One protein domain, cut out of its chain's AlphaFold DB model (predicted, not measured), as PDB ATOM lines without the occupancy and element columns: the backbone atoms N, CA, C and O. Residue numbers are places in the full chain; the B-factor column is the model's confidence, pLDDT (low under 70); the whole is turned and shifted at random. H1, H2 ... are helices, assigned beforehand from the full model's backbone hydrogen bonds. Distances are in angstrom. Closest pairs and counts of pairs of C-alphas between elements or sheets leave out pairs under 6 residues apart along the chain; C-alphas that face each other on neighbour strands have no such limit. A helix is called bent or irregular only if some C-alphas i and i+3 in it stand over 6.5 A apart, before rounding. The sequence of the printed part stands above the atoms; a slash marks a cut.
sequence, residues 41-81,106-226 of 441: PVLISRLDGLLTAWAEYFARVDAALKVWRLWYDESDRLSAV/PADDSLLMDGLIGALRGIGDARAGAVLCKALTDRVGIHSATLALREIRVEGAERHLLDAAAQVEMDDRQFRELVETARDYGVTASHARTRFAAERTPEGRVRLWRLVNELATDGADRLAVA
ATOM      1  N   PRO A  41     -58.526 -41.740  -8.271       96.19
ATOM      2  CA  PRO A  41     -59.530 -42.204  -9.235       96.19
ATOM      3  C   PRO A  41     -59.815 -41.194 -10.355       96.19
ATOM      4  O   PRO A  41     -59.994 -41.577 -11.509       96.19
ATOM      5  N   VAL A  42     -59.811 -39.897 -10.030       95.56
ATOM      6  CA  VAL A  42     -60.072 -38.830 -11.006       95.56
ATOM      7  C   VAL A  42     -58.880 -38.655 -11.945       95.56
ATOM      8  O   VAL A  42     -59.064 -38.530 -13.154       95.56
ATOM      9  N   LEU A  43     -57.656 -38.705 -11.410       96.50
ATOM     10  CA  LEU A  43     -56.431 -38.636 -12.211       96.50
ATOM     11  C   LEU A  43     -56.308 -39.840 -13.158       96.50
ATOM     12  O   LEU A  43     -55.995 -39.651 -14.332       96.50
ATOM     13  N   ILE A  44     -56.618 -41.052 -12.675       97.19
ATOM     14  CA  ILE A  44     -56.669 -42.274 -13.492       97.19
ATOM     15  C   ILE A  44     -57.686 -42.113 -14.619       97.19
ATOM     16  O   ILE A  44     -57.334 -42.294 -15.778       97.19
ATOM     17  N   SER A  45     -58.928 -41.738 -14.294       96.81
ATOM     18  CA  SER A  45     -59.992 -41.586 -15.292       96.81
ATOM     19  C   SER A  45     -59.630 -40.554 -16.363       96.81
ATOM     20  O   SER A  45     -59.862 -40.784 -17.549       96.81
ATOM     21  N   ARG A  46     -59.006 -39.437 -15.967       95.81
ATOM     22  CA  ARG A  46     -58.584 -38.404 -16.913       95.81
ATOM     23  C   ARG A  46     -57.464 -38.889 -17.830       95.81
ATOM     24  O   ARG A  46     -57.551 -38.669 -19.035       95.81
ATOM     25  N   LEU A  47     -56.439 -39.541 -17.280       96.19
ATOM     26  CA  LEU A  47     -55.324 -40.077 -18.062       96.19
ATOM     27  C   LEU A  47     -55.796 -41.179 -19.020       96.19
ATOM     28  O   LEU A  47     -55.436 -41.170 -20.195       96.19
ATOM     29  N   ASP A  48     -56.654 -42.083 -18.547       96.00
ATOM     30  CA  ASP A  48     -57.204 -43.166 -19.361       96.00
ATOM     31  C   ASP A  48     -58.052 -42.646 -20.531       96.00
ATOM     32  O   ASP A  48     -57.939 -43.149 -21.652       96.00
ATOM     33  N   GLY A  49     -58.837 -41.587 -20.305       94.06
ATOM     34  CA  GLY A  49     -59.591 -40.912 -21.362       94.06
ATOM     35  C   GLY A  49     -58.691 -40.331 -22.458       94.06
ATOM     36  O   GLY A  49     -58.974 -40.517 -23.641       94.06
ATOM     37  N   LEU A  50     -57.576 -39.690 -22.082       93.06
ATOM     38  CA  LEU A  50     -56.604 -39.153 -23.046       93.06
ATOM     39  C   LEU A  50     -55.939 -40.267 -23.862       93.06
ATOM     40  O   LEU A  50     -55.891 -40.187 -25.089       93.06
ATOM     41  N   LEU A  51     -55.469 -41.326 -23.197       92.19
ATOM     42  CA  LEU A  51     -54.822 -42.464 -23.859       92.19
ATOM     43  C   LEU A  51     -55.784 -43.189 -24.811       92.19
ATOM     44  O   LEU A  51     -55.395 -43.595 -25.902       92.19
ATOM     45  N   THR A  52     -57.055 -43.325 -24.424       92.31
ATOM     46  CA  THR A  52     -58.087 -43.959 -25.259       92.31
ATOM     47  C   THR A  52     -58.381 -43.142 -26.514       92.31
ATOM     48  O   THR A  52     -58.406 -43.703 -27.607       92.31
ATOM     49  N   ALA A  53     -58.511 -41.817 -26.395       90.44
ATOM     50  CA  ALA A  53     -58.744 -40.945 -27.547       90.44
ATOM     51  C   ALA A  53     -57.614 -41.040 -28.592       90.44
ATOM     52  O   ALA A  53     -57.871 -41.057 -29.802       90.44
ATOM     53  N   TRP A  54     -56.364 -41.138 -28.131       89.00
ATOM     54  CA  TRP A  54     -55.204 -41.342 -28.995       89.00
ATOM     55  C   TRP A  54     -55.172 -42.731 -29.633       89.00
ATOM     56  O   TRP A  54     -54.959 -42.836 -30.841       89.00
ATOM     57  N   ALA A  55     -55.453 -43.786 -28.865       88.56
ATOM     58  CA  ALA A  55     -55.533 -45.148 -29.392       88.56
ATOM     59  C   ALA A  55     -56.600 -45.276 -30.497       88.56
ATOM     60  O   ALA A  55     -56.331 -45.823 -31.567       88.56
ATOM     61  N   GLU A  56     -57.788 -44.705 -30.287       90.81
ATOM     62  CA  GLU A  56     -58.852 -44.678 -31.295       90.81
ATOM     63  C   GLU A  56     -58.461 -43.880 -32.544       90.81
ATOM     64  O   GLU A  56     -58.804 -44.264 -33.664       90.81
ATOM     65  N   TYR A  57     -57.740 -42.766 -32.377       89.62
ATOM     66  CA  TYR A  57     -57.209 -42.009 -33.508       89.62
ATOM     67  C   TYR A  57     -56.242 -42.850 -34.344       89.62
ATOM     68  O   TYR A  57     -56.417 -42.927 -35.560       89.62
ATOM     69  N   PHE A  58     -55.275 -43.524 -33.717       85.69
ATOM     70  CA  PHE A  58     -54.336 -44.380 -34.441       85.69
ATOM     71  C   PHE A  58     -55.030 -45.559 -35.128       85.69
ATOM     72  O   PHE A  58     -54.688 -45.870 -36.265       85.69
ATOM     73  N   ALA A  59     -56.062 -46.147 -34.514       89.44
ATOM     74  CA  ALA A  59     -56.869 -47.187 -35.155       89.44
ATOM     75  C   ALA A  59     -57.579 -46.682 -36.428       89.44
ATOM     76  O   ALA A  59     -57.599 -47.373 -37.446       89.44
ATOM     77  N   ARG A  60     -58.118 -45.453 -36.411       90.62
ATOM     78  CA  ARG A  60     -58.701 -44.826 -37.613       90.62
ATOM     79  C   ARG A  60     -57.649 -44.537 -38.682       90.62
ATOM     80  O   ARG A  60     -57.925 -44.720 -39.865       90.62
ATOM     81  N   VAL A  61     -56.458 -44.087 -38.281       86.88
ATOM     82  CA  VAL A  61     -55.339 -43.846 -39.206       86.88
ATOM     83  C   VAL A  61     -54.890 -45.148 -39.865       86.88
ATOM     84  O   VAL A  61     -54.742 -45.172 -41.081       86.88
ATOM     85  N   ASP A  62     -54.735 -46.232 -39.103       85.81
ATOM     86  CA  ASP A  62     -54.374 -47.552 -39.637       85.81
ATOM     87  C   ASP A  62     -55.418 -48.066 -40.643       85.81
ATOM     88  O   ASP A  62     -55.074 -48.501 -41.743       85.81
ATOM     89  N   ALA A  63     -56.708 -47.931 -40.322       88.38
ATOM     90  CA  ALA A  63     -57.787 -48.283 -41.242       88.38
ATOM     91  C   ALA A  63     -57.734 -47.466 -42.547       88.38
ATOM     92  O   ALA A  63     -57.875 -48.032 -43.631       88.38
ATOM     93  N   ALA A  64     -57.479 -46.155 -42.462       87.75
ATOM     94  CA  ALA A  64     -57.319 -45.309 -43.642       87.75
ATOM     95  C   ALA A  64     -56.091 -45.723 -44.471       87.75
ATOM     96  O   ALA A  64     -56.192 -45.889 -45.687       87.75
ATOM     97  N   LEU A  65     -54.947 -45.957 -43.818       83.38
ATOM     98  CA  LEU A  65     -53.715 -46.391 -44.477       83.38
ATOM     99  C   LEU A  65     -53.883 -47.732 -45.195       83.38
ATOM    100  O   LEU A  65     -53.346 -47.885 -46.288       83.38
ATOM    101  N   LYS A  66     -54.650 -48.679 -44.646       86.38
ATOM    102  CA  LYS A  66     -54.965 -49.949 -45.323       86.38
ATOM    103  C   LYS A  66     -55.672 -49.736 -46.661       86.38
ATOM    104  O   LYS A  66     -55.294 -50.367 -47.643       86.38
ATOM    105  N   VAL A  67     -56.641 -48.822 -46.729       87.31
ATOM    106  CA  VAL A  67     -57.331 -48.495 -47.992       87.31
ATOM    107  C   VAL A  67     -56.372 -47.832 -48.979       87.31
ATOM    108  O   VAL A  67     -56.322 -48.218 -50.145       87.31
ATOM    109  N   TRP A  68     -55.560 -46.885 -48.503       83.94
ATOM    110  CA  TRP A  68     -54.536 -46.241 -49.326       83.94
ATOM    111  C   TRP A  68     -53.531 -47.252 -49.894       83.94
ATOM    112  O   TRP A  68     -53.224 -47.189 -51.081       83.94
ATOM    113  N   ARG A  69     -53.061 -48.216 -49.092       82.31
ATOM    114  CA  ARG A  69     -52.161 -49.292 -49.545       82.31
ATOM    115  C   ARG A  69     -52.788 -50.120 -50.661       82.31
ATOM    116  O   ARG A  69     -52.169 -50.245 -51.708       82.31
ATOM    117  N   LEU A  70     -54.032 -50.574 -50.493       84.31
ATOM    118  CA  LEU A  70     -54.747 -51.331 -51.531       84.31
ATOM    119  C   LEU A  70     -54.891 -50.537 -52.840       84.31
ATOM    120  O   LEU A  70     -54.756 -51.091 -53.931       84.31
ATOM    121  N   TRP A  71     -55.139 -49.230 -52.741       87.62
ATOM    122  CA  TRP A  71     -55.222 -48.356 -53.910       87.62
ATOM    123  C   TRP A  71     -53.866 -48.188 -54.612       87.62
ATOM    124  O   TRP A  71     -53.793 -48.190 -55.847       87.62
ATOM    125  N   TYR A  72     -52.772 -48.073 -53.857       79.06
ATOM    126  CA  TYR A  72     -51.431 -48.039 -54.440       79.06
ATOM    127  C   TYR A  72     -51.015 -49.403 -55.023       79.06
ATOM    128  O   TYR A  72     -50.473 -49.428 -56.125       79.06
ATOM    129  N   ASP A  73     -51.336 -50.523 -54.366       77.38
ATOM    130  CA  ASP A  73     -51.131 -51.889 -54.880       77.38
ATOM    131  C   ASP A  73     -51.790 -52.077 -56.246       77.38
ATOM    132  O   ASP A  73     -51.211 -52.614 -57.193       77.38
ATOM    133  N   GLU A  74     -53.033 -51.615 -56.358       82.81
ATOM    134  CA  GLU A  74     -53.752 -51.626 -57.616       82.81
ATOM    135  C   GLU A  74     -53.101 -50.723 -58.663       82.81
ATOM    136  O   GLU A  74     -52.954 -51.140 -59.811       82.81
ATOM    137  N   SER A  75     -52.644 -49.533 -58.271       77.12
ATOM    138  CA  SER A  75     -51.935 -48.618 -59.175       77.12
ATOM    139  C   SER A  75     -50.672 -49.250 -59.760       77.12
ATOM    140  O   SER A  75     -50.432 -49.141 -60.964       77.12
ATOM    141  N   ASP A  76     -49.881 -49.929 -58.931       69.56
ATOM    142  CA  ASP A  76     -48.639 -50.580 -59.350       69.56
ATOM    143  C   ASP A  76     -48.928 -51.751 -60.298       69.56
ATOM    144  O   ASP A  76     -48.330 -51.850 -61.373       69.56
ATOM    145  N   ARG A  77     -49.911 -52.596 -59.960       75.62
ATOM    146  CA  ARG A  77     -50.343 -53.715 -60.813       75.62
ATOM    147  C   ARG A  77     -50.837 -53.232 -62.174       75.62
ATOM    148  O   ARG A  77     -50.454 -53.781 -63.204       75.62
ATOM    149  N   LEU A  78     -51.669 -52.193 -62.184       78.19
ATOM    150  CA  LEU A  78     -52.199 -51.614 -63.415       78.19
ATOM    151  C   LEU A  78     -51.093 -50.940 -64.235       78.19
ATOM    152  O   LEU A  78     -51.075 -51.094 -65.452       78.19
ATOM    153  N   SER A  79     -50.129 -50.275 -63.593       70.31
ATOM    154  CA  SER A  79     -48.965 -49.687 -64.275       70.31
ATOM    155  C   SER A  79     -48.080 -50.750 -64.927       70.31
ATOM    156  O   SER A  79     -47.576 -50.538 -66.030       70.31
ATOM    157  N   ALA A  80     -47.907 -51.907 -64.283       61.84
ATOM    158  CA  ALA A  80     -47.144 -53.019 -64.845       61.84
ATOM    159  C   ALA A  80     -47.805 -53.607 -66.106       61.84
ATOM    160  O   ALA A  80     -47.103 -53.992 -67.042       61.84
ATOM    161  N   VAL A  81     -49.143 -53.645 -66.148       71.69
ATOM    162  CA  VAL A  81     -49.922 -54.185 -67.276       71.69
ATOM    163  C   VAL A  81     -50.097 -53.163 -68.403       71.69
ATOM    164  O   VAL A  81     -49.943 -53.502 -69.574       71.69
ATOM    165  N   PRO A 106     -56.723 -35.823 -32.334       86.81
ATOM    166  CA  PRO A 106     -57.082 -35.353 -30.999       86.81
ATOM    167  C   PRO A 106     -56.364 -34.045 -30.631       86.81
ATOM    168  O   PRO A 106     -55.337 -33.702 -31.224       86.81
ATOM    169  N   ALA A 107     -56.886 -33.332 -29.630       85.94
ATOM    170  CA  ALA A 107     -56.200 -32.175 -29.061       85.94
ATOM    171  C   ALA A 107     -54.813 -32.571 -28.520       85.94
ATOM    172  O   ALA A 107     -54.616 -33.683 -28.021       85.94
ATOM    173  N   ASP A 108     -53.843 -31.663 -28.641       85.38
ATOM    174  CA  ASP A 108     -52.496 -31.888 -28.121       85.38
ATOM    175  C   ASP A 108     -52.454 -31.649 -26.605       85.38
ATOM    176  O   ASP A 108     -52.150 -30.559 -26.128       85.38
ATOM    177  N   ASP A 109     -52.785 -32.698 -25.855       88.69
ATOM    178  CA  ASP A 109     -52.789 -32.715 -24.390       88.69
ATOM    179  C   ASP A 109     -51.498 -33.320 -23.804       88.69
ATOM    180  O   ASP A 109     -51.490 -33.835 -22.684       88.69
ATOM    181  N   SER A 110     -50.385 -33.252 -24.543       88.50
ATOM    182  CA  SER A 110     -49.097 -33.853 -24.162       88.50
ATOM    183  C   SER A 110     -48.618 -33.408 -22.772       88.50
ATOM    184  O   SER A 110     -48.236 -34.227 -21.935       88.50
ATOM    185  N   LEU A 111     -48.710 -32.105 -22.482       90.81
ATOM    186  CA  LEU A 111     -48.327 -31.538 -21.184       90.81
ATOM    187  C   LEU A 111     -49.234 -32.017 -20.048       90.81
ATOM    188  O   LEU A 111     -48.762 -32.288 -18.945       90.81
ATOM    189  N   LEU A 112     -50.538 -32.124 -20.318       93.44
ATOM    190  CA  LEU A 112     -51.506 -32.601 -19.340       93.44
ATOM    191  C   LEU A 112     -51.278 -34.083 -19.031       93.44
ATOM    192  O   LEU A 112     -51.314 -34.460 -17.864       93.44
ATOM    193  N   MET A 113     -51.000 -34.907 -20.044       93.56
ATOM    194  CA  MET A 113     -50.674 -36.324 -19.871       93.56
ATOM    195  C   MET A 113     -49.450 -36.505 -18.965       93.56
ATOM    196  O   MET A 113     -49.524 -37.201 -17.951       93.56
ATOM    197  N   ASP A 114     -48.359 -35.807 -19.276       92.44
ATOM    198  CA  ASP A 114     -47.132 -35.821 -18.479       92.44
ATOM    199  C   ASP A 114     -47.377 -35.298 -17.044       92.44
ATOM    200  O   ASP A 114     -46.889 -35.845 -16.051       92.44
ATOM    201  N   GLY A 115     -48.196 -34.253 -16.895       93.56
ATOM    202  CA  GLY A 115     -48.597 -33.708 -15.598       93.56
ATOM    203  C   GLY A 115     -49.424 -34.676 -14.750       93.56
ATOM    204  O   GLY A 115     -49.173 -34.797 -13.551       93.56
ATOM    205  N   LEU A 116     -50.363 -35.401 -15.363       96.44
ATOM    206  CA  LEU A 116     -51.171 -36.431 -14.704       96.44
ATOM    207  C   LEU A 116     -50.300 -37.591 -14.214       96.44
ATOM    208  O   LEU A 116     -50.431 -37.999 -13.060       96.44
ATOM    209  N   ILE A 117     -49.373 -38.076 -15.046       96.25
ATOM    210  CA  ILE A 117     -48.432 -39.138 -14.666       96.25
ATOM    211  C   ILE A 117     -47.534 -38.674 -13.511       96.25
ATOM    212  O   ILE A 117     -47.380 -39.394 -12.524       96.25
ATOM    213  N   GLY A 118     -47.002 -37.450 -13.580       94.31
ATOM    214  CA  GLY A 118     -46.201 -36.862 -12.504       94.31
ATOM    215  C   GLY A 118     -46.970 -36.720 -11.184       94.31
ATOM    216  O   GLY A 118     -46.426 -37.010 -10.117       94.31
ATOM    217  N   ALA A 119     -48.248 -36.334 -11.239       95.62
ATOM    218  CA  ALA A 119     -49.108 -36.275 -10.060       95.62
ATOM    219  C   ALA A 119     -49.368 -37.669  -9.462       95.62
ATOM    220  O   ALA A 119     -49.255 -37.838  -8.250       95.62
ATOM    221  N   LEU A 120     -49.663 -38.672 -10.298       96.75
ATOM    222  CA  LEU A 120     -49.861 -40.062  -9.864       96.75
ATOM    223  C   LEU A 120     -48.597 -40.639  -9.215       96.75
ATOM    224  O   LEU A 120     -48.676 -41.203  -8.123       96.75
ATOM    225  N   ARG A 121     -47.431 -40.420  -9.835       95.25
ATOM    226  CA  ARG A 121     -46.117 -40.762  -9.273       95.25
ATOM    227  C   ARG A 121     -45.904 -40.121  -7.905       95.25
ATOM    228  O   ARG A 121     -45.563 -40.810  -6.953       95.25
ATOM    229  N   GLY A 122     -46.154 -38.815  -7.788       93.06
ATOM    230  CA  GLY A 122     -45.967 -38.078  -6.537       93.06
ATOM    231  C   GLY A 122     -46.884 -38.531  -5.395       93.06
ATOM    232  O   GLY A 122     -46.511 -38.382  -4.229       93.06
ATOM    233  N   ILE A 123     -48.067 -39.069  -5.714       95.12
ATOM    234  CA  ILE A 123     -48.976 -39.680  -4.732       95.12
ATOM    235  C   ILE A 123     -48.495 -41.087  -4.341       95.12
ATOM    236  O   ILE A 123     -48.581 -41.440  -3.168       95.12
ATOM    237  N   GLY A 124     -47.977 -41.869  -5.294       93.56
ATOM    238  CA  GLY A 124     -47.408 -43.195  -5.037       93.56
ATOM    239  C   GLY A 124     -48.443 -44.311  -4.836       93.56
ATOM    240  O   GLY A 124     -48.155 -45.307  -4.180       93.56
ATOM    241  N   ASP A 125     -49.666 -44.146  -5.349       94.00
ATOM    242  CA  ASP A 125     -50.760 -45.107  -5.150       94.00
ATOM    243  C   ASP A 125     -50.741 -46.227  -6.204       94.00
ATOM    244  O   ASP A 125     -50.854 -45.971  -7.405       94.00
ATOM    245  N   ALA A 126     -50.663 -47.482  -5.749       93.25
ATOM    246  CA  ALA A 126     -50.592 -48.668  -6.605       93.25
ATOM    247  C   ALA A 126     -51.800 -48.842  -7.544       93.25
ATOM    248  O   ALA A 126     -51.668 -49.450  -8.608       93.25
ATOM    249  N   ARG A 127     -52.968 -48.260  -7.222       95.00
ATOM    250  CA  ARG A 127     -54.153 -48.293  -8.102       95.00
ATOM    251  C   ARG A 127     -53.901 -47.624  -9.453       95.00
ATOM    252  O   ARG A 127     -54.593 -47.931 -10.419       95.00
ATOM    253  N   ALA A 128     -52.904 -46.741  -9.544       95.38
ATOM    254  CA  ALA A 128     -52.497 -46.108 -10.795       95.38
ATOM    255  C   ALA A 128     -51.779 -47.066 -11.762       95.38
ATOM    256  O   ALA A 128     -51.605 -46.729 -12.932       95.38
ATOM    257  N   GLY A 129     -51.368 -48.253 -11.312       94.75
ATOM    258  CA  GLY A 129     -50.484 -49.123 -12.079       94.75
ATOM    259  C   GLY A 129     -50.994 -49.487 -13.470       94.75
ATOM    260  O   GLY A 129     -50.254 -49.351 -14.439       94.75
ATOM    261  N   ALA A 130     -52.274 -49.839 -13.602       95.12
ATOM    262  CA  ALA A 130     -52.855 -50.199 -14.896       95.12
ATOM    263  C   ALA A 130     -52.793 -49.048 -15.919       95.12
ATOM    264  O   ALA A 130     -52.428 -49.262 -17.074       95.12
ATOM    265  N   VAL A 131     -53.102 -47.813 -15.499       96.12
ATOM    266  CA  VAL A 131     -53.075 -46.658 -16.410       96.12
ATOM    267  C   VAL A 131     -51.644 -46.210 -16.725       96.12
ATOM    268  O   VAL A 131     -51.376 -45.773 -17.841       96.12
ATOM    269  N   LEU A 132     -50.703 -46.384 -15.792       96.75
ATOM    270  CA  LEU A 132     -49.277 -46.131 -16.031       96.75
ATOM    271  C   LEU A 132     -48.686 -47.142 -17.021       96.75
ATOM    272  O   LEU A 132     -47.973 -46.754 -17.942       96.75
ATOM    273  N   CYS A 133     -49.045 -48.419 -16.891       95.44
ATOM    274  CA  CYS A 133     -48.707 -49.455 -17.861       95.44
ATOM    275  C   CYS A 133     -49.272 -49.139 -19.256       95.44
ATOM    276  O   CYS A 133     -48.568 -49.295 -20.249       95.44
ATOM    277  N   LYS A 134     -50.509 -48.629 -19.347       93.69
ATOM    278  CA  LYS A 134     -51.093 -48.160 -20.616       93.69
ATOM    279  C   LYS A 134     -50.321 -46.964 -21.194       93.69
ATOM    280  O   LYS A 134     -50.073 -46.926 -22.396       93.69
ATOM    281  N   ALA A 135     -49.892 -46.025 -20.349       94.75
ATOM    282  CA  ALA A 135     -49.136 -44.839 -20.758       94.75
ATOM    283  C   ALA A 135     -47.746 -45.150 -21.347       94.75
ATOM    284  O   ALA A 135     -47.214 -44.330 -22.089       94.75
ATOM    285  N   LEU A 136     -47.174 -46.332 -21.080       93.94
ATOM    286  CA  LEU A 136     -45.918 -46.771 -21.702       93.94
ATOM    287  C   LEU A 136     -46.012 -46.941 -23.229       93.94
ATOM    288  O   LEU A 136     -44.986 -46.940 -23.903       93.94
ATOM    289  N   THR A 137     -47.221 -47.092 -23.773       88.12
ATOM    290  CA  THR A 137     -47.449 -47.214 -25.225       88.12
ATOM    291  C   THR A 137     -47.443 -45.867 -25.953       88.12
ATOM    292  O   THR A 137     -47.452 -45.830 -27.182       88.12
ATOM    293  N   ASP A 138     -47.408 -44.758 -25.211       87.19
ATOM    294  CA  ASP A 138     -47.440 -43.405 -25.752       87.19
ATOM    295  C   ASP A 138     -46.051 -42.748 -25.709       87.19
ATOM    296  O   ASP A 138     -45.351 -42.787 -24.695       87.19
ATOM    297  N   ARG A 139     -45.647 -42.100 -26.811       82.62
ATOM    298  CA  ARG A 139     -44.320 -41.468 -26.944       82.62
ATOM    299  C   ARG A 139     -44.097 -40.324 -25.952       82.62
ATOM    300  O   ARG A 139     -42.962 -40.091 -25.544       82.62
ATOM    301  N   VAL A 140     -45.147 -39.598 -25.585       83.38
ATOM    302  CA  VAL A 140     -45.077 -38.494 -24.623       83.38
ATOM    303  C   VAL A 140     -45.052 -39.050 -23.203       83.38
ATOM    304  O   VAL A 140     -44.255 -38.608 -22.376       83.38
ATOM    305  N   GLY A 141     -45.901 -40.042 -22.927       86.31
ATOM    306  CA  GLY A 141     -46.063 -40.636 -21.602       86.31
ATOM    307  C   GLY A 141     -44.915 -41.539 -21.150       86.31
ATOM    308  O   GLY A 141     -44.693 -41.655 -19.943       86.31
ATOM    309  N   ILE A 142     -44.173 -42.156 -22.078       92.12
ATOM    310  CA  ILE A 142     -43.253 -43.261 -21.770       92.12
ATOM    311  C   ILE A 142     -42.237 -42.934 -20.677       92.12
ATOM    312  O   ILE A 142     -42.129 -43.682 -19.712       92.12
ATOM    313  N   HIS A 143     -41.536 -41.801 -20.769       91.88
ATOM    314  CA  HIS A 143     -40.478 -41.466 -19.816       91.88
ATOM    315  C   HIS A 143     -41.024 -41.329 -18.392       91.88
ATOM    316  O   HIS A 143     -40.519 -41.946 -17.452       91.88
ATOM    317  N   SER A 144     -42.093 -40.553 -18.238       93.19
ATOM    318  CA  SER A 144     -42.712 -40.310 -16.940       93.19
ATOM    319  C   SER A 144     -43.398 -41.561 -16.396       93.19
ATOM    320  O   SER A 144     -43.339 -41.804 -15.191       93.19
ATOM    321  N   ALA A 145     -43.995 -42.384 -17.263       96.19
ATOM    322  CA  ALA A 145     -44.619 -43.646 -16.883       96.19
ATOM    323  C   ALA A 145     -43.577 -44.669 -16.409       96.19
ATOM    324  O   ALA A 145     -43.776 -45.294 -15.370       96.19
ATOM    325  N   THR A 146     -42.442 -44.785 -17.104       96.31
ATOM    326  CA  THR A 146     -41.303 -45.619 -16.697       96.31
ATOM    327  C   THR A 146     -40.824 -45.246 -15.294       96.31
ATOM    328  O   THR A 146     -40.758 -46.109 -14.419       96.31
ATOM    329  N   LEU A 147     -40.576 -43.955 -15.041       94.81
ATOM    330  CA  LEU A 147     -40.149 -43.488 -13.719       94.81
ATOM    331  C   LEU A 147     -41.214 -43.733 -12.641       94.81
ATOM    332  O   LEU A 147     -40.890 -44.164 -11.535       94.81
ATOM    333  N   ALA A 148     -42.489 -43.487 -12.957       95.75
ATOM    334  CA  ALA A 148     -43.595 -43.724 -12.035       95.75
ATOM    335  C   ALA A 148     -43.712 -45.204 -11.648       95.75
ATOM    336  O   ALA A 148     -43.852 -45.528 -10.471       95.75
ATOM    337  N   LEU A 149     -43.604 -46.110 -12.622       96.38
ATOM    338  CA  LEU A 149     -43.640 -47.548 -12.381       96.38
ATOM    339  C   LEU A 149     -42.446 -48.002 -11.540       96.38
ATOM    340  O   LEU A 149     -42.632 -48.809 -10.631       96.38
ATOM    341  N   ARG A 150     -41.240 -47.479 -11.781       94.50
ATOM    342  CA  ARG A 150     -40.051 -47.815 -10.978       94.50
ATOM    343  C   ARG A 150     -40.233 -47.501  -9.490       94.50
ATOM    344  O   ARG A 150     -39.773 -48.263  -8.640       94.50
ATOM    345  N   GLU A 151     -40.912 -46.402  -9.171       93.69
ATOM    346  CA  GLU A 151     -41.156 -45.974  -7.787       93.69
ATOM    347  C   GLU A 151     -42.347 -46.684  -7.138       93.69
ATOM    348  O   GLU A 151     -42.254 -47.085  -5.981       93.69
ATOM    349  N   ILE A 152     -43.448 -46.867  -7.873       93.00
ATOM    350  CA  ILE A 152     -44.689 -47.447  -7.335       93.00
ATOM    351  C   ILE A 152     -44.598 -48.976  -7.186       93.00
ATOM    352  O   ILE A 152     -45.272 -49.533  -6.324       93.00
ATOM    353  N   ARG A 153     -43.747 -49.653  -7.978       89.88
ATOM    354  CA  ARG A 153     -43.524 -51.117  -7.936       89.88
ATOM    355  C   ARG A 153     -44.803 -51.933  -8.184       89.88
ATOM    356  O   ARG A 153     -45.240 -52.723  -7.356       89.88
ATOM    357  N   VAL A 154     -45.400 -51.730  -9.355       90.12
ATOM    358  CA  VAL A 154     -46.627 -52.396  -9.811       90.12
ATOM    359  C   VAL A 154     -46.304 -53.776 -10.376       90.12
ATOM    360  O   VAL A 154     -45.667 -53.885 -11.418       90.12
ATOM    361  N   GLU A 155     -46.784 -54.831  -9.726       89.44
ATOM    362  CA  GLU A 155     -46.612 -56.212 -10.191       89.44
ATOM    363  C   GLU A 155     -47.141 -56.415 -11.629       89.44
ATOM    364  O   GLU A 155     -48.207 -55.907 -11.987       89.44
ATOM    365  N   GLY A 156     -46.398 -57.146 -12.470       87.88
ATOM    366  CA  GLY A 156     -46.803 -57.447 -13.851       87.88
ATOM    367  C   GLY A 156     -46.416 -56.397 -14.905       87.88
ATOM    368  O   GLY A 156     -46.834 -56.497 -16.067       87.88
ATOM    369  N   ALA A 157     -45.641 -55.369 -14.540       93.94
ATOM    370  CA  ALA A 157     -45.208 -54.320 -15.468       93.94
ATOM    371  C   ALA A 157     -44.131 -54.781 -16.476       93.94
ATOM    372  O   ALA A 157     -43.900 -54.097 -17.477       93.94
ATOM    373  N   GLU A 158     -43.503 -55.946 -16.272       95.00
ATOM    374  CA  GLU A 158     -42.371 -56.455 -17.062       95.00
ATOM    375  C   GLU A 158     -42.704 -56.500 -18.555       95.00
ATOM    376  O   GLU A 158     -41.967 -55.982 -19.396       95.00
ATOM    377  N   ARG A 159     -43.860 -57.087 -18.887       95.06
ATOM    378  CA  ARG A 159     -44.315 -57.223 -20.274       95.06
ATOM    379  C   ARG A 159     -44.530 -55.863 -20.936       95.06
ATOM    380  O   ARG A 159     -44.184 -55.698 -22.099       95.06
ATOM    381  N   HIS A 160     -45.067 -54.897 -20.198       95.38
ATOM    382  CA  HIS A 160     -45.387 -53.581 -20.745       95.38
ATOM    383  C   HIS A 160     -44.114 -52.771 -21.007       95.38
ATOM    384  O   HIS A 160     -44.037 -52.073 -22.011       95.38
ATOM    385  N   LEU A 161     -43.086 -52.919 -20.163       96.31
ATOM    386  CA  LEU A 161     -41.764 -52.328 -20.394       96.31
ATOM    387  C   LEU A 161     -41.082 -52.927 -21.636       96.31
ATOM    388  O   LEU A 161     -40.494 -52.196 -22.431       96.31
ATOM    389  N   LEU A 162     -41.193 -54.246 -21.832       96.62
ATOM    390  CA  LEU A 162     -40.689 -54.924 -23.031       96.62
ATOM    391  C   LEU A 162     -41.433 -54.486 -24.304       96.62
ATOM    392  O   LEU A 162     -40.802 -54.235 -25.330       96.62
ATOM    393  N   ASP A 163     -42.762 -54.377 -24.243       95.25
ATOM    394  CA  ASP A 163     -43.583 -53.915 -25.367       95.25
ATOM    395  C   ASP A 163     -43.286 -52.447 -25.711       95.25
ATOM    396  O   ASP A 163     -43.129 -52.108 -26.885       95.25
ATOM    397  N   ALA A 164     -43.099 -51.597 -24.700       94.94
ATOM    398  CA  ALA A 164     -42.716 -50.199 -24.875       94.94
ATOM    399  C   ALA A 164     -41.354 -50.049 -25.562       94.94
ATOM    400  O   ALA A 164     -41.222 -49.250 -26.489       94.94
ATOM    401  N   ALA A 165     -40.366 -50.866 -25.177       95.25
ATOM    402  CA  ALA A 165     -39.057 -50.896 -25.829       95.25
ATOM    403  C   ALA A 165     -39.141 -51.222 -27.327       95.25
ATOM    404  O   ALA A 165     -38.347 -50.711 -28.110       95.25
ATOM    405  N   ALA A 166     -40.095 -52.060 -27.734       94.06
ATOM    406  CA  ALA A 166     -40.300 -52.392 -29.139       94.06
ATOM    407  C   ALA A 166     -41.039 -51.274 -29.898       94.06
ATOM    408  O   ALA A 166     -40.666 -50.907 -31.013       94.06
ATOM    409  N   GLN A 167     -42.094 -50.725 -29.298       90.25
ATOM    410  CA  GLN A 167     -43.080 -49.909 -30.012       90.25
ATOM    411  C   GLN A 167     -42.732 -48.421 -30.049       90.25
ATOM    412  O   GLN A 167     -43.027 -47.751 -31.040       90.25
ATOM    413  N   VAL A 168     -42.074 -47.904 -29.012       87.69
ATOM    414  CA  VAL A 168     -41.867 -46.465 -28.850       87.69
ATOM    415  C   VAL A 168     -40.428 -46.085 -29.183       87.69
ATOM    416  O   VAL A 168     -39.464 -46.668 -28.689       87.69
ATOM    417  N   GLU A 169     -40.279 -45.084 -30.046       87.44
ATOM    418  CA  GLU A 169     -38.985 -44.463 -30.313       87.44
ATOM    419  C   GLU A 169     -38.560 -43.616 -29.107       87.44
ATOM    420  O   GLU A 169     -39.285 -42.709 -28.697       87.44
ATOM    421  N   MET A 170     -37.380 -43.913 -28.564       86.75
ATOM    422  CA  MET A 170     -36.829 -43.283 -27.366       86.75
ATOM    423  C   MET A 170     -35.459 -42.684 -27.654       86.75
ATOM    424  O   MET A 170     -34.661 -43.274 -28.386       86.75
ATOM    425  N   ASP A 171     -35.171 -41.551 -27.021       89.94
ATOM    426  CA  ASP A 171     -33.801 -41.054 -26.934       89.94
ATOM    427  C   ASP A 171     -32.952 -41.901 -25.961       89.94
ATOM    428  O   ASP A 171     -33.451 -42.754 -25.220       89.94
ATOM    429  N   ASP A 172     -31.639 -41.667 -25.942       89.44
ATOM    430  CA  ASP A 172     -30.703 -42.440 -25.116       89.44
ATOM    431  C   ASP A 172     -30.918 -42.283 -23.606       89.44
ATOM    432  O   ASP A 172     -30.535 -43.155 -22.821       89.44
ATOM    433  N   ARG A 173     -31.505 -41.169 -23.161       91.75
ATOM    434  CA  ARG A 173     -31.833 -40.965 -21.750       91.75
ATOM    435  C   ARG A 173     -33.070 -41.778 -21.387       91.75
ATOM    436  O   ARG A 173     -33.020 -42.538 -20.425       91.75
ATOM    437  N   GLN A 174     -34.143 -41.643 -22.158       93.19
ATOM    438  CA  GLN A 174     -35.391 -42.380 -21.974       93.19
ATOM    439  C   GLN A 174     -35.151 -43.890 -22.020       93.19
ATOM    440  O   GLN A 174     -35.631 -44.624 -21.159       93.19
ATOM    441  N   PHE A 175     -34.344 -44.342 -22.979       94.50
ATOM    442  CA  PHE A 175     -34.013 -45.748 -23.135       94.50
ATOM    443  C   PHE A 175     -33.217 -46.299 -21.941       94.50
ATOM    444  O   PHE A 175     -33.543 -47.375 -21.444       94.50
ATOM    445  N   ARG A 176     -32.220 -45.567 -21.418       94.81
ATOM    446  CA  ARG A 176     -31.484 -45.992 -20.209       94.81
ATOM    447  C   ARG A 176     -32.396 -46.136 -18.994       94.81
ATOM    448  O   ARG A 176     -32.308 -47.138 -18.294       94.81
ATOM    449  N   GLU A 177     -33.293 -45.181 -18.782       95.12
ATOM    450  CA  GLU A 177     -34.265 -45.234 -17.683       95.12
ATOM    451  C   GLU A 177     -35.202 -46.440 -17.812       95.12
ATOM    452  O   GLU A 177     -35.516 -47.100 -16.818       95.12
ATOM    453  N   LEU A 178     -35.607 -46.780 -19.039       96.44
ATOM    454  CA  LEU A 178     -36.384 -47.987 -19.302       96.44
ATOM    455  C   LEU A 178     -35.584 -49.256 -19.001       96.44
ATOM    456  O   LEU A 178     -36.124 -50.157 -18.364       96.44
ATOM    457  N   VAL A 179     -34.312 -49.326 -19.400       96.69
ATOM    458  CA  VAL A 179     -33.434 -50.472 -19.104       96.69
ATOM    459  C   VAL A 179     -33.259 -50.650 -17.595       96.69
ATOM    460  O   VAL A 179     -33.405 -51.761 -17.087       96.69
ATOM    461  N   GLU A 180     -32.972 -49.573 -16.863       95.75
ATOM    462  CA  GLU A 180     -32.832 -49.615 -15.404       95.75
ATOM    463  C   GLU A 180     -34.127 -50.052 -14.726       95.75
ATOM    464  O   GLU A 180     -34.111 -50.933 -13.869       95.75
ATOM    465  N   THR A 181     -35.256 -49.491 -15.156       96.56
ATOM    466  CA  THR A 181     -36.570 -49.884 -14.647       96.56
ATOM    467  C   THR A 181     -36.851 -51.355 -14.949       96.56
ATOM    468  O   THR A 181     -37.265 -52.093 -14.065       96.56
ATOM    469  N   ALA A 182     -36.563 -51.834 -16.158       96.38
ATOM    470  CA  ALA A 182     -36.749 -53.236 -16.514       96.38
ATOM    471  C   ALA A 182     -35.916 -54.170 -15.614       96.38
ATOM    472  O   ALA A 182     -36.443 -55.166 -15.120       96.38
ATOM    473  N   ARG A 183     -34.650 -53.828 -15.326       95.69
ATOM    474  CA  ARG A 183     -33.806 -54.591 -14.382       95.69
ATOM    475  C   ARG A 183     -34.382 -54.601 -12.969       95.69
ATOM    476  O   ARG A 183     -34.418 -55.649 -12.333       95.69
ATOM    477  N   ASP A 184     -34.868 -53.454 -12.509       95.56
ATOM    478  CA  ASP A 184     -35.530 -53.290 -11.213       95.56
ATOM    479  C   ASP A 184     -36.783 -54.175 -11.073       95.56
ATOM    480  O   ASP A 184     -37.135 -54.568  -9.961       95.56
ATOM    481  N   TYR A 185     -37.427 -54.500 -12.195       95.62
ATOM    482  CA  TYR A 185     -38.552 -55.429 -12.315       95.62
ATOM    483  C   TYR A 185     -38.131 -56.887 -12.596       95.62
ATOM    484  O   TYR A 185     -38.976 -57.741 -12.838       95.62
ATOM    485  N   GLY A 186     -36.834 -57.206 -12.580       95.06
ATOM    486  CA  GLY A 186     -36.338 -58.564 -12.828       95.06
ATOM    487  C   GLY A 186     -36.361 -58.996 -14.300       95.06
ATOM    488  O   GLY A 186     -36.226 -60.184 -14.603       95.06
ATOM    489  N   VAL A 187     -36.506 -58.059 -15.243       96.44
ATOM    490  CA  VAL A 187     -36.372 -58.352 -16.675       96.44
ATOM    491  C   VAL A 187     -34.916 -58.708 -16.979       96.44
ATOM    492  O   VAL A 187     -33.985 -57.999 -16.603       96.44
ATOM    493  N   THR A 188     -34.721 -59.814 -17.694       95.81
ATOM    494  CA  THR A 188     -33.405 -60.362 -18.042       95.81
ATOM    495  C   THR A 188     -33.222 -60.341 -19.555       95.81
ATOM    496  O   THR A 188     -34.190 -60.180 -20.308       95.81
ATOM    497  N   ALA A 189     -31.993 -60.570 -20.027       96.19
ATOM    498  CA  ALA A 189     -31.724 -60.741 -21.453       96.19
ATOM    499  C   ALA A 189     -32.580 -61.863 -22.074       96.19
ATOM    500  O   ALA A 189     -33.062 -61.713 -23.194       96.19
ATOM    501  N   SER A 190     -32.854 -62.947 -21.336       95.06
ATOM    502  CA  SER A 190     -33.729 -64.040 -21.789       95.06
ATOM    503  C   SER A 190     -35.164 -63.567 -22.058       95.06
ATOM    504  O   SER A 190     -35.701 -63.813 -23.140       95.06
ATOM    505  N   HIS A 191     -35.755 -62.791 -21.138       95.88
ATOM    506  CA  HIS A 191     -37.084 -62.195 -21.333       95.88
ATOM    507  C   HIS A 191     -37.133 -61.317 -22.597       95.88
ATOM    508  O   HIS A 191     -38.042 -61.449 -23.424       95.88
ATOM    509  N   ALA A 192     -36.119 -60.470 -22.790       96.56
ATOM    510  CA  ALA A 192     -36.017 -59.615 -23.968       96.56
ATOM    511  C   ALA A 192     -35.791 -60.417 -25.265       96.56
ATOM    512  O   ALA A 192     -36.352 -60.063 -26.301       96.56
ATOM    513  N   ARG A 193     -35.047 -61.536 -25.227       95.94
ATOM    514  CA  ARG A 193     -34.845 -62.437 -26.381       95.94
ATOM    515  C   ARG A 193     -36.140 -63.121 -26.804       95.94
ATOM    516  O   ARG A 193     -36.415 -63.186 -28.001       95.94
ATOM    517  N   THR A 194     -36.952 -63.574 -25.852       96.25
ATOM    518  CA  THR A 194     -38.282 -64.126 -26.151       96.25
ATOM    519  C   THR A 194     -39.164 -63.082 -26.828       96.25
ATOM    520  O   THR A 194     -39.790 -63.373 -27.847       96.25
ATOM    521  N   ARG A 195     -39.161 -61.837 -26.331       96.12
ATOM    522  CA  ARG A 195     -39.920 -60.754 -26.965       96.12
ATOM    523  C   ARG A 195     -39.375 -60.371 -28.345       96.12
ATOM    524  O   ARG A 195     -40.175 -60.109 -29.241       96.12
ATOM    525  N   PHE A 196     -38.053 -60.372 -28.528       96.00
ATOM    526  CA  PHE A 196     -37.385 -60.149 -29.816       96.00
ATOM    527  C   PHE A 196     -37.780 -61.204 -30.853       96.00
ATOM    528  O   PHE A 196     -38.042 -60.858 -31.999       96.00
ATOM    529  N   ALA A 197     -37.864 -62.478 -30.460       94.19
ATOM    530  CA  ALA A 197     -38.275 -63.560 -31.355       94.19
ATOM    531  C   ALA A 197     -39.744 -63.447 -31.805       94.19
ATOM    532  O   ALA A 197     -40.085 -63.907 -32.890       94.19
ATOM    533  N   ALA A 198     -40.601 -62.828 -30.987       94.56
ATOM    534  CA  ALA A 198     -42.003 -62.574 -31.315       94.56
ATOM    535  C   ALA A 198     -42.229 -61.271 -32.108       94.56
ATOM    536  O   ALA A 198     -43.339 -61.038 -32.587       94.56
ATOM    537  N   GLU A 199     -41.216 -60.407 -32.225       94.12
ATOM    538  CA  GLU A 199     -41.339 -59.113 -32.895       94.12
ATOM    539  C   GLU A 199     -41.294 -59.257 -34.416       94.12
ATOM    540  O   GLU A 199     -40.386 -59.878 -34.971       94.12
ATOM    541  N   ARG A 200     -42.266 -58.636 -35.088       89.50
ATOM    542  CA  ARG A 200     -42.420 -58.708 -36.547       89.50
ATOM    543  C   ARG A 200     -42.002 -57.421 -37.243       89.50
ATOM    544  O   ARG A 200     -41.628 -57.461 -38.408       89.50
ATOM    545  N   THR A 201     -42.040 -56.292 -36.539       90.19
ATOM    546  CA  THR A 201     -41.694 -54.990 -37.112       90.19
ATOM    547  C   THR A 201     -40.170 -54.815 -37.205       90.19
ATOM    548  O   THR A 201     -39.462 -55.129 -36.238       90.19
ATOM    549  N   PRO A 202     -39.629 -54.310 -38.331       91.31
ATOM    550  CA  PRO A 202     -38.203 -54.003 -38.474       91.31
ATOM    551  C   PRO A 202     -37.666 -53.135 -37.329       91.31
ATOM    552  O   PRO A 202     -36.685 -53.481 -36.667       91.31
ATOM    553  N   GLU A 203     -38.354 -52.033 -37.043       90.88
ATOM    554  CA  GLU A 203     -37.958 -51.047 -36.046       90.88
ATOM    555  C   GLU A 203     -37.988 -51.652 -34.642       90.88
ATOM    556  O   GLU A 203     -37.038 -51.489 -33.871       90.88
ATOM    557  N   GLY A 204     -39.043 -52.409 -34.322       92.75
ATOM    558  CA  GLY A 204     -39.154 -53.110 -33.047       92.75
ATOM    559  C   GLY A 204     -38.031 -54.125 -32.855       92.75
ATOM    560  O   GLY A 204     -37.471 -54.211 -31.761       92.75
ATOM    561  N   ARG A 205     -37.630 -54.850 -33.911       94.50
ATOM    562  CA  ARG A 205     -36.503 -55.794 -33.835       94.50
ATOM    563  C   ARG A 205     -35.187 -55.086 -33.536       94.50
ATOM    564  O   ARG A 205     -34.442 -55.564 -32.683       94.50
ATOM    565  N   VAL A 206     -34.901 -53.947 -34.170       93.88
ATOM    566  CA  VAL A 206     -33.677 -53.172 -33.888       93.88
ATOM    567  C   VAL A 206     -33.678 -52.634 -32.452       93.88
ATOM    568  O   VAL A 206     -32.674 -52.755 -31.745       93.88
ATOM    569  N   ARG A 207     -34.810 -52.103 -31.976       94.75
ATOM    570  CA  ARG A 207     -34.922 -51.580 -30.602       94.75
ATOM    571  C   ARG A 207     -34.821 -52.680 -29.544       94.75
ATOM    572  O   ARG A 207     -34.102 -52.520 -28.559       94.75
ATOM    573  N   LEU A 208     -35.462 -53.831 -29.757       96.62
ATOM    574  CA  LEU A 208     -35.345 -54.980 -28.854       96.62
ATOM    575  C   LEU A 208     -33.952 -55.609 -28.891       96.62
ATOM    576  O   LEU A 208     -33.467 -56.049 -27.855       96.62
ATOM    577  N   TRP A 209     -33.274 -55.618 -30.040       96.12
ATOM    578  CA  TRP A 209     -31.869 -56.027 -30.114       96.12
ATOM    579  C   TRP A 209     -30.982 -55.143 -29.230       96.12
ATOM    580  O   TRP A 209     -30.156 -55.665 -28.479       96.12
ATOM    581  N   ARG A 210     -31.205 -53.818 -29.248       95.31
ATOM    582  CA  ARG A 210     -30.528 -52.880 -28.339       95.31
ATOM    583  C   ARG A 210     -30.820 -53.241 -26.880       95.31
ATOM    584  O   ARG A 210     -29.887 -53.345 -26.092       95.31
ATOM    585  N   LEU A 211     -32.086 -53.496 -26.537       96.62
ATOM    586  CA  LEU A 211     -32.486 -53.882 -25.180       96.62
ATOM    587  C   LEU A 211     -31.822 -55.182 -24.713       96.62
ATOM    588  O   LEU A 211     -31.301 -55.228 -23.603       96.62
ATOM    589  N   VAL A 212     -31.810 -56.227 -25.545       97.31
ATOM    590  CA  VAL A 212     -31.170 -57.508 -25.208       97.31
ATOM    591  C   VAL A 212     -29.694 -57.303 -24.883       97.31
ATOM    592  O   VAL A 212     -29.220 -57.799 -23.866       97.31
ATOM    593  N   ASN A 213     -28.976 -56.546 -25.713       95.69
ATOM    594  CA  ASN A 213     -27.544 -56.320 -25.530       95.69
ATOM    595  C   ASN A 213     -27.211 -55.455 -24.310       95.69
ATOM    596  O   ASN A 213     -26.144 -55.624 -23.727       95.69
ATOM    597  N   GLU A 214     -28.117 -54.567 -23.916       96.12
ATOM    598  CA  GLU A 214     -27.977 -53.734 -22.719       96.12
ATOM    599  C   GLU A 214     -28.332 -54.510 -21.446       96.12
ATOM    600  O   GLU A 214     -27.719 -54.310 -20.401       96.12
ATOM    601  N   LEU A 215     -29.284 -55.443 -21.513       95.62
ATOM    602  CA  LEU A 215     -29.607 -56.340 -20.400       95.62
ATOM    603  C   LEU A 215     -28.620 -57.508 -20.248       95.62
ATOM    604  O   LEU A 215     -28.612 -58.143 -19.195       95.62
ATOM    605  N   ALA A 216     -27.816 -57.806 -21.271       93.31
ATOM    606  CA  ALA A 216     -26.850 -58.898 -21.259       93.31
ATOM    607  C   ALA A 216     -25.756 -58.676 -20.203       93.31
ATOM    608  O   ALA A 216     -25.038 -57.673 -20.227       93.31
ATOM    609  N   THR A 217     -25.604 -59.640 -19.295       89.12
ATOM    610  CA  THR A 217     -24.571 -59.617 -18.249       89.12
ATOM    611  C   THR A 217     -23.251 -60.234 -18.700       89.12
ATOM    612  O   THR A 217     -22.207 -59.924 -18.130       89.12
ATOM    613  N   ASP A 218     -23.277 -61.073 -19.737       87.19
ATOM    614  CA  ASP A 218     -22.099 -61.693 -20.333       87.19
ATOM    615  C   ASP A 218     -22.127 -61.627 -21.872       87.19
ATOM    616  O   ASP A 218     -23.042 -61.078 -22.492       87.19
ATOM    617  N   GLY A 219     -21.076 -62.147 -22.511       80.62
ATOM    618  CA  GLY A 219     -20.981 -62.182 -23.971       80.62
ATOM    619  C   GLY A 219     -21.912 -63.198 -24.645       80.62
ATOM    620  O   GLY A 219     -22.248 -63.002 -25.810       80.62
ATOM    621  N   ALA A 220     -22.336 -64.257 -23.946       84.25
ATOM    622  CA  ALA A 220     -23.190 -65.316 -24.496       84.25
ATOM    623  C   ALA A 220     -24.664 -64.881 -24.605       84.25
ATOM    624  O   ALA A 220     -25.411 -65.357 -25.471       84.25
ATOM    625  N   ASP A 221     -25.069 -63.930 -23.766       85.88
ATOM    626  CA  ASP A 221     -26.394 -63.320 -23.783       85.88
ATOM    627  C   ASP A 221     -26.591 -62.304 -24.914       85.88
ATOM    628  O   ASP A 221     -27.732 -62.015 -25.294       85.88
ATOM    629  N   ARG A 222     -25.498 -61.783 -25.486       90.88
ATOM    630  CA  ARG A 222     -25.545 -60.774 -26.548       90.88
ATOM    631  C   ARG A 222     -26.000 -61.360 -27.883       90.88
ATOM    632  O   ARG A 222     -25.649 -62.472 -28.275       90.88
ATOM    633  N   LEU A 223     -26.754 -60.563 -28.632       93.50
ATOM    634  CA  LEU A 223     -27.153 -60.857 -30.000       93.50
ATOM    635  C   LEU A 223     -26.200 -60.188 -30.989       93.50
ATOM    636  O   LEU A 223     -26.015 -58.969 -30.979       93.50
ATOM    637  N   ALA A 224     -25.660 -60.983 -31.910       92.12
ATOM    638  CA  ALA A 224     -24.879 -60.477 -33.033       92.12
ATOM    639  C   ALA A 224     -25.717 -59.543 -33.926       92.12
ATOM    640  O   ALA A 224     -26.908 -59.786 -34.137       92.12
ATOM    641  N   VAL A 225     -25.079 -58.523 -34.512       90.44
ATOM    642  CA  VAL A 225     -25.723 -57.573 -35.448       90.44
ATOM    643  C   VAL A 225     -26.340 -58.300 -36.649       90.44
ATOM    644  O   VAL A 225     -27.398 -57.905 -37.128       90.44
ATOM    645  N   ALA A 226     -25.769 -59.436 -37.065       89.81
ATOM    646  CA  ALA A 226     -26.319 -60.284 -38.124       89.81
ATOM    647  C   ALA A 226     -27.792 -60.687 -37.897       89.81
ATOM    648  O   ALA A 226     -28.516 -60.924 -38.858       89.81
TER     649      ALA A 226
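Overview. This is residues 41 to 81 and 106 to 226 of the 441 residues of an uncharacterized protein of Glycomyces harbinensis (UniProt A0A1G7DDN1). Seven short helices, H2 to H8, zigzag into one body, and a very long helix, H1, packs on one end of that body with its residues 43 to 51, while its residues 58 to 81 stick out as a free arm. H1 to H6 form an up-and-down bundle, each helix running against the one before it, and the hairpin of H7 and H8 crosses H5 at the end of the body away from H1. The printed part has 162 residues with eight named helices, H1 to H8 in chain order, and no named strand; its class is all helix. It is only just loose, close to compact, with a radius of gyration of the C-alphas of 18.4 A, and its flat outline spans 63 by 46 by 23 A, the arm of H1 making the length.

Arrangement. H1, residues 41 to 81, touches H2, residues 110 to 123, with residues 43 to 50 alone, the closest C-alphas being those of Leu 43 and Leu 116, 6.2 A apart. With residues 44 to 51 alone it touches H3, residues 126 to 135, at a shallow tilt of 20 degrees, the same way; the closest C-alphas, of Asp 48 and Val 131, are 6.2 A apart. H4, residues 142 to 152, touches H2, C-alphas 121 and 148 being closest at 4.8 A, and forms a hairpin with H3, C-alphas 132 and 145 being closest at 5.3 A. H6, residues 172 to 184, touches H4 at a shallow tilt of 27 degrees, with C-alphas 150 and 181 closest at 5.5 A. H5, residues 158 to 167, is the hub, touching four helices, and forms a hairpin with H6, C-alphas 161 and 182 being closest at 6.4 A. H3 and H5 only just touch, only at their ends, with 3 pairs of C-alphas within 8 A, the closest being those of Cys 133 and His 160 at 6.0 A. H8, residues 202 to 215, touches H5 at a steep tilt of 46 degrees, C-alphas 166 and 204 being closest at 4.1 A. H7, residues 189 to 198, forms a hairpin with H8, C-alphas 189 and 212 being closest at 5.0 A. Every O i to N i+4 pair is within hydrogen-bond range in H1, H2, H4, H5, H6, H7 and H8; in H3 4 of 6 are.

Along the chain. H1 begins at C-alpha 41, (-59.530, -42.204, -9.235), and ends 60.0 A away at C-alpha 81, (-49.922, -54.185, -67.276). From first to last C-alpha H2 measures 20.3 A, H6 18.3 A and H8 20.1 A, the last ending at C-alpha 215, (-29.607, -56.340, -20.400). H3, H4, H5 and H7 measure 14.7, 15.1, 14.5 and 14.4 A. H3 is irregular: C-alphas 127 and 130 are 7.2 A apart.

Size, cuts and confidence. The two C-alphas farthest apart, of Val 81 and Ile 123, are 64.2 A apart; without residues 58 to 81 the body spans 47 by 30 by 23 A. Residues 82 to 105 are not printed, and C-alphas 81 and 106 are 41.5 A apart across the cut. Of the links that are printed whole, H3 to H4 is short and the others are tight. The mean pLDDT of the printed part is 91.4, with residues 76 and 80 under 70.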